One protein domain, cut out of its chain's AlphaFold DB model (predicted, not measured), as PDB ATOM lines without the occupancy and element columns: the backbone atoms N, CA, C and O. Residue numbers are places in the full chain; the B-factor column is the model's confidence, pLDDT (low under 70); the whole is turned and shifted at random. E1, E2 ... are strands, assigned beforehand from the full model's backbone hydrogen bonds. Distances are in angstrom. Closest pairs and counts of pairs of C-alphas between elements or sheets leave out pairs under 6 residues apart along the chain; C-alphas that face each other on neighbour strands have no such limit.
ATOM      1  N   PRO A   2     105.678 147.039 112.319       77.81
ATOM      2  CA  PRO A   2     105.292 148.445 112.509       77.81
ATOM      3  C   PRO A   2     106.314 149.316 113.257       77.81
ATOM      4  O   PRO A   2     106.431 150.496 112.952       77.81
ATOM      5  N   ARG A   3     107.076 148.749 114.206       83.19
ATOM      6  CA  ARG A   3     108.083 149.497 114.984       83.19
ATOM      7  C   ARG A   3     109.449 149.616 114.294       83.19
ATOM      8  O   ARG A   3     110.320 150.304 114.806       83.19
ATOM      9  N   GLY A   4     109.673 148.917 113.179       88.50
ATOM     10  CA  GLY A   4     110.998 148.817 112.549       88.50
ATOM     11  C   GLY A   4     112.025 147.974 113.325       88.50
ATOM     12  O   GLY A   4     113.138 147.795 112.844       88.50
ATOM     13  N   TYR A   5     111.652 147.430 114.485       89.00
ATOM     14  CA  TYR A   5     112.433 146.484 115.283       89.00
ATOM     15  C   TYR A   5     111.499 145.496 116.003       89.00
ATOM     16  O   TYR A   5     110.285 145.716 116.056       89.00
ATOM     17  N   GLN A   6     112.080 144.427 116.553       91.00
ATOM     18  CA  GLN A   6     111.421 143.427 117.395       91.00
ATOM     19  C   GLN A   6     112.164 143.341 118.724       91.00
ATOM     20  O   GLN A   6     113.395 143.291 118.751       91.00
ATOM     21  N   ILE A   7     111.429 143.335 119.830       91.88
ATOM     22  CA  ILE A   7     111.999 143.089 121.154       91.88
ATOM     23  C   ILE A   7     112.276 141.587 121.301       91.88
ATOM     24  O   ILE A   7     111.348 140.779 121.276       91.88
ATOM     25  N   THR A   8     113.549 141.221 121.475       93.56
ATOM     26  CA  THR A   8     114.009 139.831 121.653       93.56
ATOM     27  C   THR A   8     115.128 139.743 122.698       93.56
ATOM     28  O   THR A   8     115.707 140.755 123.104       93.56
ATOM     29  N   GLN A   9     115.468 138.525 123.127       93.50
ATOM     30  CA  GLN A   9     116.588 138.250 124.036       93.50
ATOM     31  C   GLN A   9     117.831 137.691 123.316       93.50
ATOM     32  O   GLN A   9     118.414 136.706 123.758       93.50
ATOM     33  N   HIS A  10     118.281 138.333 122.234       83.38
ATOM     34  CA  HIS A  10     119.392 137.825 121.410       83.38
ATOM     35  C   HIS A  10     120.690 137.519 122.194       83.38
ATOM     36  O   HIS A  10     121.272 136.447 122.058       83.38
ATOM     37  N   LEU A  11     121.166 138.445 123.038       87.38
ATOM     38  CA  LEU A  11     122.454 138.292 123.746       87.38
ATOM     39  C   LEU A  11     122.329 137.531 125.076       87.38
ATOM     40  O   LEU A  11     123.253 136.833 125.516       87.38
ATOM     41  N   ASN A  12     121.185 137.675 125.743       92.81
ATOM     42  CA  ASN A  12     120.959 137.123 127.071       92.81
ATOM     43  C   ASN A  12     119.601 136.412 127.164       92.81
ATOM     44  O   ASN A  12     118.692 136.935 127.811       92.81
ATOM     45  N   PRO A  13     119.457 135.243 126.507       96.50
ATOM     46  CA  PRO A  13     118.282 134.393 126.653       96.50
ATOM     47  C   PRO A  13     118.082 133.971 128.108       96.50
ATOM     48  O   PRO A  13     119.049 133.811 128.860       96.50
ATOM     49  N   ILE A  14     116.820 133.778 128.492       96.94
ATOM     50  CA  ILE A  14     116.426 133.440 129.864       96.94
ATOM     51  C   ILE A  14     116.935 132.059 130.309       96.94
ATOM     52  O   ILE A  14     117.145 131.837 131.499       96.94
ATOM     53  N   GLY A  15     117.171 131.145 129.363       96.50
ATOM     54  CA  GLY A  15     117.799 129.846 129.603       96.50
ATOM     55  C   GLY A  15     118.901 129.553 128.587       96.50
ATOM     56  O   GLY A  15     118.768 129.899 127.414       96.50
ATOM     57  N   LYS A  16     119.985 128.903 129.031       97.25
ATOM     58  CA  LYS A  16     121.135 128.485 128.206       97.25
ATOM     59  C   LYS A  16     121.619 127.099 128.631       97.25
ATOM     60  O   LYS A  16     121.518 126.767 129.811       97.25
ATOM     61  N   ASN A  17     122.203 126.340 127.702       96.88
ATOM     62  CA  ASN A  17     122.891 125.064 127.967       96.88
ATOM     63  C   ASN A  17     122.022 124.029 128.712       96.88
ATOM     64  O   ASN A  17     122.479 123.325 129.615       96.88
ATOM     65  N   GLY A  18     120.740 123.974 128.354       97.56
ATOM     66  CA  GLY A  18     119.785 123.007 128.878       97.56
ATOM     67  C   GLY A  18     119.802 121.699 128.093       97.56
ATOM     68  O   GLY A  18     120.622 121.476 127.206       97.56
ATOM     69  N   HIS A  19     118.864 120.816 128.411       97.69
ATOM     70  CA  HIS A  19     118.608 119.616 127.625       97.69
ATOM     71  C   HIS A  19     117.195 119.097 127.870       97.69
ATOM     72  O   HIS A  19     116.603 119.350 128.920       97.69
ATOM     73  N   ILE A  20     116.699 118.314 126.923       96.62
ATOM     74  CA  ILE A  20     115.504 117.487 127.067       96.62
ATOM     75  C   ILE A  20     115.879 116.022 126.855       96.62
ATOM     76  O   ILE A  20     116.857 115.698 126.178       96.62
ATOM     77  N   PHE A  21     115.109 115.124 127.456       97.69
ATOM     78  CA  PHE A  21     115.265 113.689 127.265       97.69
ATOM     79  C   PHE A  21     114.073 113.163 126.475       97.69
ATOM     80  O   PHE A  21     112.939 113.336 126.914       97.69
ATOM     81  N   LEU A  22     114.334 112.536 125.328       96.81
ATOM     82  CA  LEU A  22     113.346 111.874 124.481       96.81
ATOM     83  C   LEU A  22     113.183 110.427 124.976       96.81
ATOM     84  O   LEU A  22     114.027 109.585 124.653       96.81
ATOM     85  N   PRO A  23     112.137 110.093 125.761       90.62
ATOM     86  CA  PRO A  23     112.083 108.815 126.473       90.62
ATOM     87  C   PRO A  23     111.972 107.620 125.525       90.62
ATOM     88  O   PRO A  23     112.649 106.612 125.727       90.62
ATOM     89  N   ASN A  24     111.181 107.770 124.459       91.19
ATOM     90  CA  ASN A  24     110.960 106.742 123.439       91.19
ATOM     91  C   ASN A  24     112.251 106.368 122.698       91.19
ATOM     92  O   ASN A  24     112.422 105.224 122.295       91.19
ATOM     93  N   LEU A  25     113.176 107.323 122.576       94.62
ATOM     94  CA  LEU A  25     114.439 107.161 121.854       94.62
ATOM     95  C   LEU A  25     115.636 106.987 122.799       94.62
ATOM     96  O   LEU A  25     116.759 106.798 122.344       94.62
ATOM     97  N   LYS A  26     115.408 107.072 124.119       95.69
ATOM     98  CA  LYS A  26     116.443 107.096 125.167       95.69
ATOM     99  C   LYS A  26     117.588 108.069 124.853       95.69
ATOM    100  O   LYS A  26     118.740 107.818 125.202       95.69
ATOM    101  N   LYS A  27     117.262 109.185 124.198       96.12
ATOM    102  CA  LYS A  27     118.225 110.157 123.681       96.12
ATOM    103  C   LYS A  27     118.098 111.472 124.433       96.12
ATOM    104  O   LYS A  27     116.997 111.974 124.654       96.12
ATOM    105  N   LYS A  28     119.236 112.034 124.824       97.56
ATOM    106  CA  LYS A  28     119.333 113.399 125.339       97.56
ATOM    107  C   LYS A  28     119.577 114.335 124.158       97.56
ATOM    108  O   LYS A  28     120.396 114.009 123.309       97.56
ATOM    109  N   VAL A  29     118.868 115.457 124.126       98.00
ATOM    110  CA  VAL A  29     119.040 116.511 123.122       98.00
ATOM    111  C   VAL A  29     119.322 117.816 123.850       98.00
ATOM    112  O   VAL A  29     118.556 118.217 124.731       98.00
ATOM    113  N   GLY A  30     120.432 118.463 123.515       98.38
ATOM    114  CA  GLY A  30     120.808 119.767 124.039       98.38
ATOM    115  C   GLY A  30     119.806 120.854 123.649       98.38
ATOM    116  O   GLY A  30     119.336 120.918 122.514       98.38
ATOM    117  N   ILE A  31     119.495 121.734 124.598       98.25
ATOM    118  CA  ILE A  31     118.784 122.990 124.355       98.25
ATOM    119  C   ILE A  31     119.809 124.106 124.485       98.25
ATOM    120  O   ILE A  31     120.256 124.423 125.591       98.25
ATOM    121  N   ARG A  32     120.178 124.703 123.353       97.81
ATOM    122  CA  ARG A  32     121.140 125.801 123.291       97.81
ATOM    123  C   ARG A  32     120.632 127.004 124.073       97.81
ATOM    124  O   ARG A  32     121.339 127.530 124.935       97.81
ATOM    125  N   SER A  33     119.394 127.409 123.799       97.56
ATOM    126  CA  SER A  33     118.780 128.579 124.422       97.56
ATOM    127  C   SER A  33     117.259 128.516 124.462       97.56
ATOM    128  O   SER A  33     116.619 127.889 123.617       97.56
ATOM    129  N   VAL A  34     116.698 129.221 125.442       97.38
ATOM    130  CA  VAL A  34     115.279 129.573 125.521       97.38
ATOM    131  C   VAL A  34     115.189 131.086 125.689       97.38
ATOM    132  O   VAL A  34     115.810 131.626 126.606       97.38
ATOM    133  N   SER A  35     114.432 131.753 124.827       97.44
ATOM    134  CA  SER A  35     114.341 133.215 124.753       97.44
ATOM    135  C   SER A  35     112.889 133.674 124.780       97.44
ATOM    136  O   SER A  35     112.004 132.973 124.296       97.44
ATOM    137  N   LEU A  36     112.649 134.874 125.303       96.44
ATOM    138  CA  LEU A  36     111.396 135.598 125.100       96.44
ATOM    139  C   LEU A  36     111.529 136.557 123.914       96.44
ATOM    140  O   LEU A  36     112.531 137.271 123.795       96.44
ATOM    141  N   GLU A  37     110.499 136.616 123.081       95.00
ATOM    142  CA  GLU A  37     110.384 137.586 121.992       95.00
ATOM    143  C   GLU A  37     108.935 138.067 121.825       95.00
ATOM    144  O   GLU A  37     107.998 137.455 122.343       95.00
ATOM    145  N   GLU A  38     108.738 139.182 121.122       93.31
ATOM    146  CA  GLU A  38     107.403 139.629 120.712       93.31
ATOM    147  C   GLU A  38     107.048 139.127 119.305       93.31
ATOM    148  O   GLU A  38     107.873 139.185 118.399       93.31
ATOM    149  N   ASP A  39     105.810 138.683 119.090       91.38
ATOM    150  CA  ASP A  39     105.330 138.316 117.758       91.38
ATOM    151  C   ASP A  39     105.088 139.559 116.888       91.38
ATOM    152  O   ASP A  39     104.840 140.684 117.348       91.38
ATOM    153  N   THR A  40     105.147 139.336 115.581       89.12
ATOM    154  CA  THR A  40     105.139 140.381 114.558       89.12
ATOM    155  C   THR A  40     103.781 140.452 113.866       89.12
ATOM    156  O   THR A  40     103.000 139.505 113.899       89.12
ATOM    157  N   ALA A  41     103.465 141.577 113.218       86.81
ATOM    158  CA  ALA A  41     102.236 141.677 112.428       86.81
ATOM    159  C   ALA A  41     102.258 140.688 111.249       86.81
ATOM    160  O   ALA A  41     103.265 140.570 110.550       86.81
ATOM    161  N   ALA A  42     101.126 140.031 110.993       85.50
ATOM    162  CA  ALA A  42     100.965 139.208 109.802       85.50
ATOM    163  C   ALA A  42     100.703 140.102 108.584       85.50
ATOM    164  O   ALA A  42     100.064 141.151 108.698       85.50
ATOM    165  N   HIS A  43     101.176 139.672 107.419       86.44
ATOM    166  CA  HIS A  43     100.878 140.313 106.145       86.44
ATOM    167  C   HIS A  43     100.255 139.295 105.194       86.44
ATOM    168  O   HIS A  43     100.568 138.107 105.251       86.44
ATOM    169  N   SER A  44      99.369 139.763 104.327       85.44
ATOM    170  CA  SER A  44      98.838 138.991 103.208       85.44
ATOM    171  C   SER A  44      98.731 139.885 101.978       85.44
ATOM    172  O   SER A  44      98.697 141.113 102.088       85.44
ATOM    173  N   MET A  45      98.677 139.267 100.800       85.56
ATOM    174  CA  MET A  45      98.425 139.955  99.535       85.56
ATOM    175  C   MET A  45      97.173 139.349  98.885       85.56
ATOM    176  O   MET A  45      97.283 138.430  98.075       85.56
ATOM    177  N   PRO A  46      95.972 139.787  99.294       83.62
ATOM    178  CA  PRO A  46      94.726 139.329  98.693       83.62
ATOM    179  C   PRO A  46      94.642 139.722  97.212       83.62
ATOM    180  O   PRO A  46      94.904 140.873  96.856       83.62
ATOM    181  N   GLU A  47      94.225 138.793  96.349       83.25
ATOM    182  CA  GLU A  47      94.108 139.029  94.897       83.25
ATOM    183  C   GLU A  47      93.181 140.210  94.565       83.25
ATOM    184  O   GLU A  47      93.441 140.994  93.652       83.25
ATOM    185  N   ASN A  48      92.122 140.394  95.357       85.38
ATOM    186  CA  ASN A  48      91.126 141.453  95.189       85.38
ATOM    187  C   ASN A  48      91.612 142.854  95.600       85.38
ATOM    188  O   ASN A  48      90.878 143.823  95.412       85.38
ATOM    189  N   LEU A  49      92.818 142.980  96.158       77.19
ATOM    190  CA  LEU A  49      93.396 144.264  96.556       77.19
ATOM    191  C   LEU A  49      94.387 144.828  95.533       77.19
ATOM    192  O   LEU A  49      95.072 145.806  95.833       77.19
ATOM    193  N   GLY A  50      94.461 144.262  94.323       80.38
ATOM    194  CA  GLY A  50      95.194 144.864  93.203       80.38
ATOM    195  C   GLY A  50      96.688 145.072  93.479       80.38
ATOM    196  O   GLY A  50      97.244 146.092  93.087       80.38
ATOM    197  N   GLY A  51      97.320 144.138  94.197       81.12
ATOM    198  CA  GLY A  51      98.737 144.213  94.574       81.12
ATOM    199  C   GLY A  51      99.026 144.978  95.872       81.12
ATOM    200  O   GLY A  51     100.191 145.119  96.240       81.12
ATOM    201  N   ASN A  52      98.002 145.450  96.591       85.00
ATOM    202  CA  ASN A  52      98.189 146.033  97.919       85.00
ATOM    203  C   ASN A  52      98.357 144.952  98.997       85.00
ATOM    204  O   ASN A  52      97.692 143.913  98.978       85.00
ATOM    205  N   TYR A  53      99.205 145.243  99.983       83.94
ATOM    206  CA  TYR A  53      99.386 144.404 101.163       83.94
ATOM    207  C   TYR A  53      98.363 144.744 102.244       83.94
ATOM    208  O   TYR A  53      98.145 145.913 102.569       83.94
ATOM    209  N   GLN A  54      97.793 143.714 102.862       86.75
ATOM    210  CA  GLN A  54      96.981 143.843 104.062       86.75
ATOM    211  C   GLN A  54      97.812 143.461 105.288       86.75
ATOM    212  O   GLN A  54      98.439 142.402 105.322       86.75
ATOM    213  N   LEU A  55      97.803 144.325 106.304       87.00
ATOM    214  CA  LEU A  55      98.477 144.092 107.580       87.00
ATOM    215  C   LEU A  55      97.464 143.752 108.674       87.00
ATOM    216  O   LEU A  55      96.512 144.489 108.919       87.00
ATOM    217  N   THR A  56      97.727 142.651 109.367       84.88
ATOM    218  CA  THR A  56      96.896 142.079 110.429       84.88
ATOM    219  C   THR A  56      97.689 142.161 111.734       84.88
ATOM    220  O   THR A  56      98.668 141.438 111.941       84.88
ATOM    221  N   CYS A  57      97.304 143.095 112.608       86.75
ATOM    222  CA  CYS A  57      98.044 143.438 113.832       86.75
ATOM    223  C   CYS A  57      97.571 142.682 115.086       86.75
ATOM    224  O   CYS A  57      98.070 142.945 116.172       86.75
ATOM    225  N   GLN A  58      96.649 141.727 114.958       84.75
ATOM    226  CA  GLN A  58      96.035 140.987 116.070       84.75
ATOM    227  C   GLN A  58      97.055 140.213 116.917       84.75
ATOM    228  O   GLN A  58      96.805 139.952 118.088       84.75
ATOM    229  N   ARG A  59      98.194 139.845 116.322       87.31
ATOM    230  CA  ARG A  59      99.295 139.147 116.999       87.31
ATOM    231  C   ARG A  59     100.476 140.054 117.357       87.31
ATOM    232  O   ARG A  59     101.433 139.585 117.953       87.31
ATOM    233  N   LEU A  60     100.438 141.338 117.006       89.44
ATOM    234  CA  LEU A  60     101.551 142.245 117.280       89.44
ATOM    235  C   LEU A  60     101.761 142.383 118.794       89.44
ATOM    236  O   LEU A  60     100.843 142.788 119.505       89.44
ATOM    237  N   GLY A  61     102.967 142.081 119.277       89.00
ATOM    238  CA  GLY A  61     103.288 142.187 120.702       89.00
ATOM    239  C   GLY A  61     102.864 140.982 121.547       89.00
ATOM    240  O   GLY A  61     103.056 141.009 122.762       89.00
ATOM    241  N   VAL A  62     102.294 139.932 120.943       92.31
ATOM    242  CA  VAL A  62     102.001 138.676 121.654       92.31
ATOM    243  C   VAL A  62     103.324 138.043 122.099       92.31
ATOM    244  O   VAL A  62     104.238 137.952 121.284       92.31
ATOM    245  N   PRO A  63     103.467 137.613 123.364       93.38
ATOM    246  CA  PRO A  63     104.704 137.002 123.832       93.38
ATOM    247  C   PRO A  63     104.913 135.630 123.185       93.38
ATOM    248  O   PRO A  63     104.004 134.796 123.170       93.38
ATOM    249  N   LEU A  64     106.125 135.385 122.705       95.19
ATOM    250  CA  LEU A  64     106.579 134.096 122.200       95.19
ATOM    251  C   LEU A  64     107.753 133.587 123.034       95.19
ATOM    252  O   LEU A  64     108.507 134.355 123.639       95.19
ATOM    253  N   ILE A  65     107.887 132.264 123.040       96.25
ATOM    254  CA  ILE A  65     109.057 131.569 123.560       96.25
ATOM    255  C   ILE A  65     109.761 130.941 122.363       96.25
ATOM    256  O   ILE A  65     109.196 130.070 121.703       96.25
ATOM    257  N   GLU A  66     110.993 131.362 122.115       96.69
ATOM    258  CA  GLU A  66     111.874 130.740 121.134       96.69
ATOM    259  C   GLU A  66     112.725 129.679 121.841       96.69
ATOM    260  O   GLU A  66     113.337 129.949 122.878       96.69
ATOM    261  N   ILE A  67     112.758 128.462 121.296       97.31
ATOM    262  CA  ILE A  67     113.557 127.346 121.815       97.31
ATOM    263  C   ILE A  67     114.486 126.878 120.701       97.31
ATOM    264  O   ILE A  67     114.023 126.426 119.657       97.31
ATOM    265  N   VAL A  68     115.794 126.942 120.947       97.75
ATOM    266  CA  VAL A  68     116.823 126.524 119.989       97.75
ATOM    267  C   VAL A  68     117.507 125.269 120.516       97.75
ATOM    268  O   VAL A  68     118.040 125.263 121.628       97.75
ATOM    269  N   THR A  69     117.500 124.199 119.725       98.19
ATOM    270  CA  THR A  69     118.198 122.952 120.058       98.19
ATOM    271  C   THR A  69     119.660 123.011 119.622       98.19
ATOM    272  O   THR A  69     120.039 123.776 118.737       98.19
ATOM    273  N   GLU A  70     120.490 122.163 120.219       97.62
ATOM    274  CA  GLU A  70     121.765 121.787 119.608       97.62
ATOM    275  C   GLU A  70     121.520 120.904 118.364       97.62
ATOM    276  O   GLU A  70     120.462 120.265 118.265       97.62
ATOM    277  N   PRO A  71     122.454 120.856 117.392       95.12
ATOM    278  CA  PRO A  71     122.306 120.093 116.150       95.12
ATOM    279  C   PRO A  71     122.564 118.587 116.365       95.12
ATOM    280  O   PRO A  71     123.372 117.971 115.683       95.12
ATOM    281  N   GLU A  72     121.890 117.992 117.349       94.81
ATOM    282  CA  GLU A  72     122.075 116.592 117.769       94.81
ATOM    283  C   GLU A  72     120.984 115.653 117.225       94.81
ATOM    284  O   GLU A  72     121.063 114.431 117.390       94.81
TER     285      GLU A  72
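AT A GLANCE: This is residues 2 to 72 of the 165 residues of a protein of Microbacterium esteraromaticum (UniProt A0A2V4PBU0). A long, strongly twisted ribbon of three strands, E1, E2 and E5, has the small two-strand hairpin E3 and E4 set off beyond one end. The 71 printed residues hold five named strands, E1 to E5 along the chain, and no named helix: all strand, with 33 residues in named elements. The larger sheet, E1 - E2 - E5, is antiparallel. The whole is extended, with a radius of gyration of the C-alphas of 17.8 A and spans of 53 by 28 by 18 A.

HOW THE PARTS SIT: Inner strand E2, residues 27 to 38, bends by 51 degrees at residue 32. E1, residues 15 to 22, forms a hairpin with it; N 18 and O 31 are 2.8 A apart. On its other side is antiparallel E5, residues 63 to 69, with N 64 and O 37 at 2.8 A. E3, residues 42 to 44, and E4, residues 54 to 56, form a hairpin, with N 54 and O 44 at 2.9 A. E2 and E3 are apart.

IN THESE COORDINATES: E2 measures 31.5 A, E5 19.8 A and E1 19.2 A. C-alpha 15 is at (117.799, 129.846, 129.603), C-alpha 69 at (118.198, 122.952, 120.058).

THE WHOLE: The farthest C-alphas, of Lys 26 and Gly 50, are 53.8 A apart. The printed part has no cut, no link between strands is long, and no printed residue is under 70 in pLDDT.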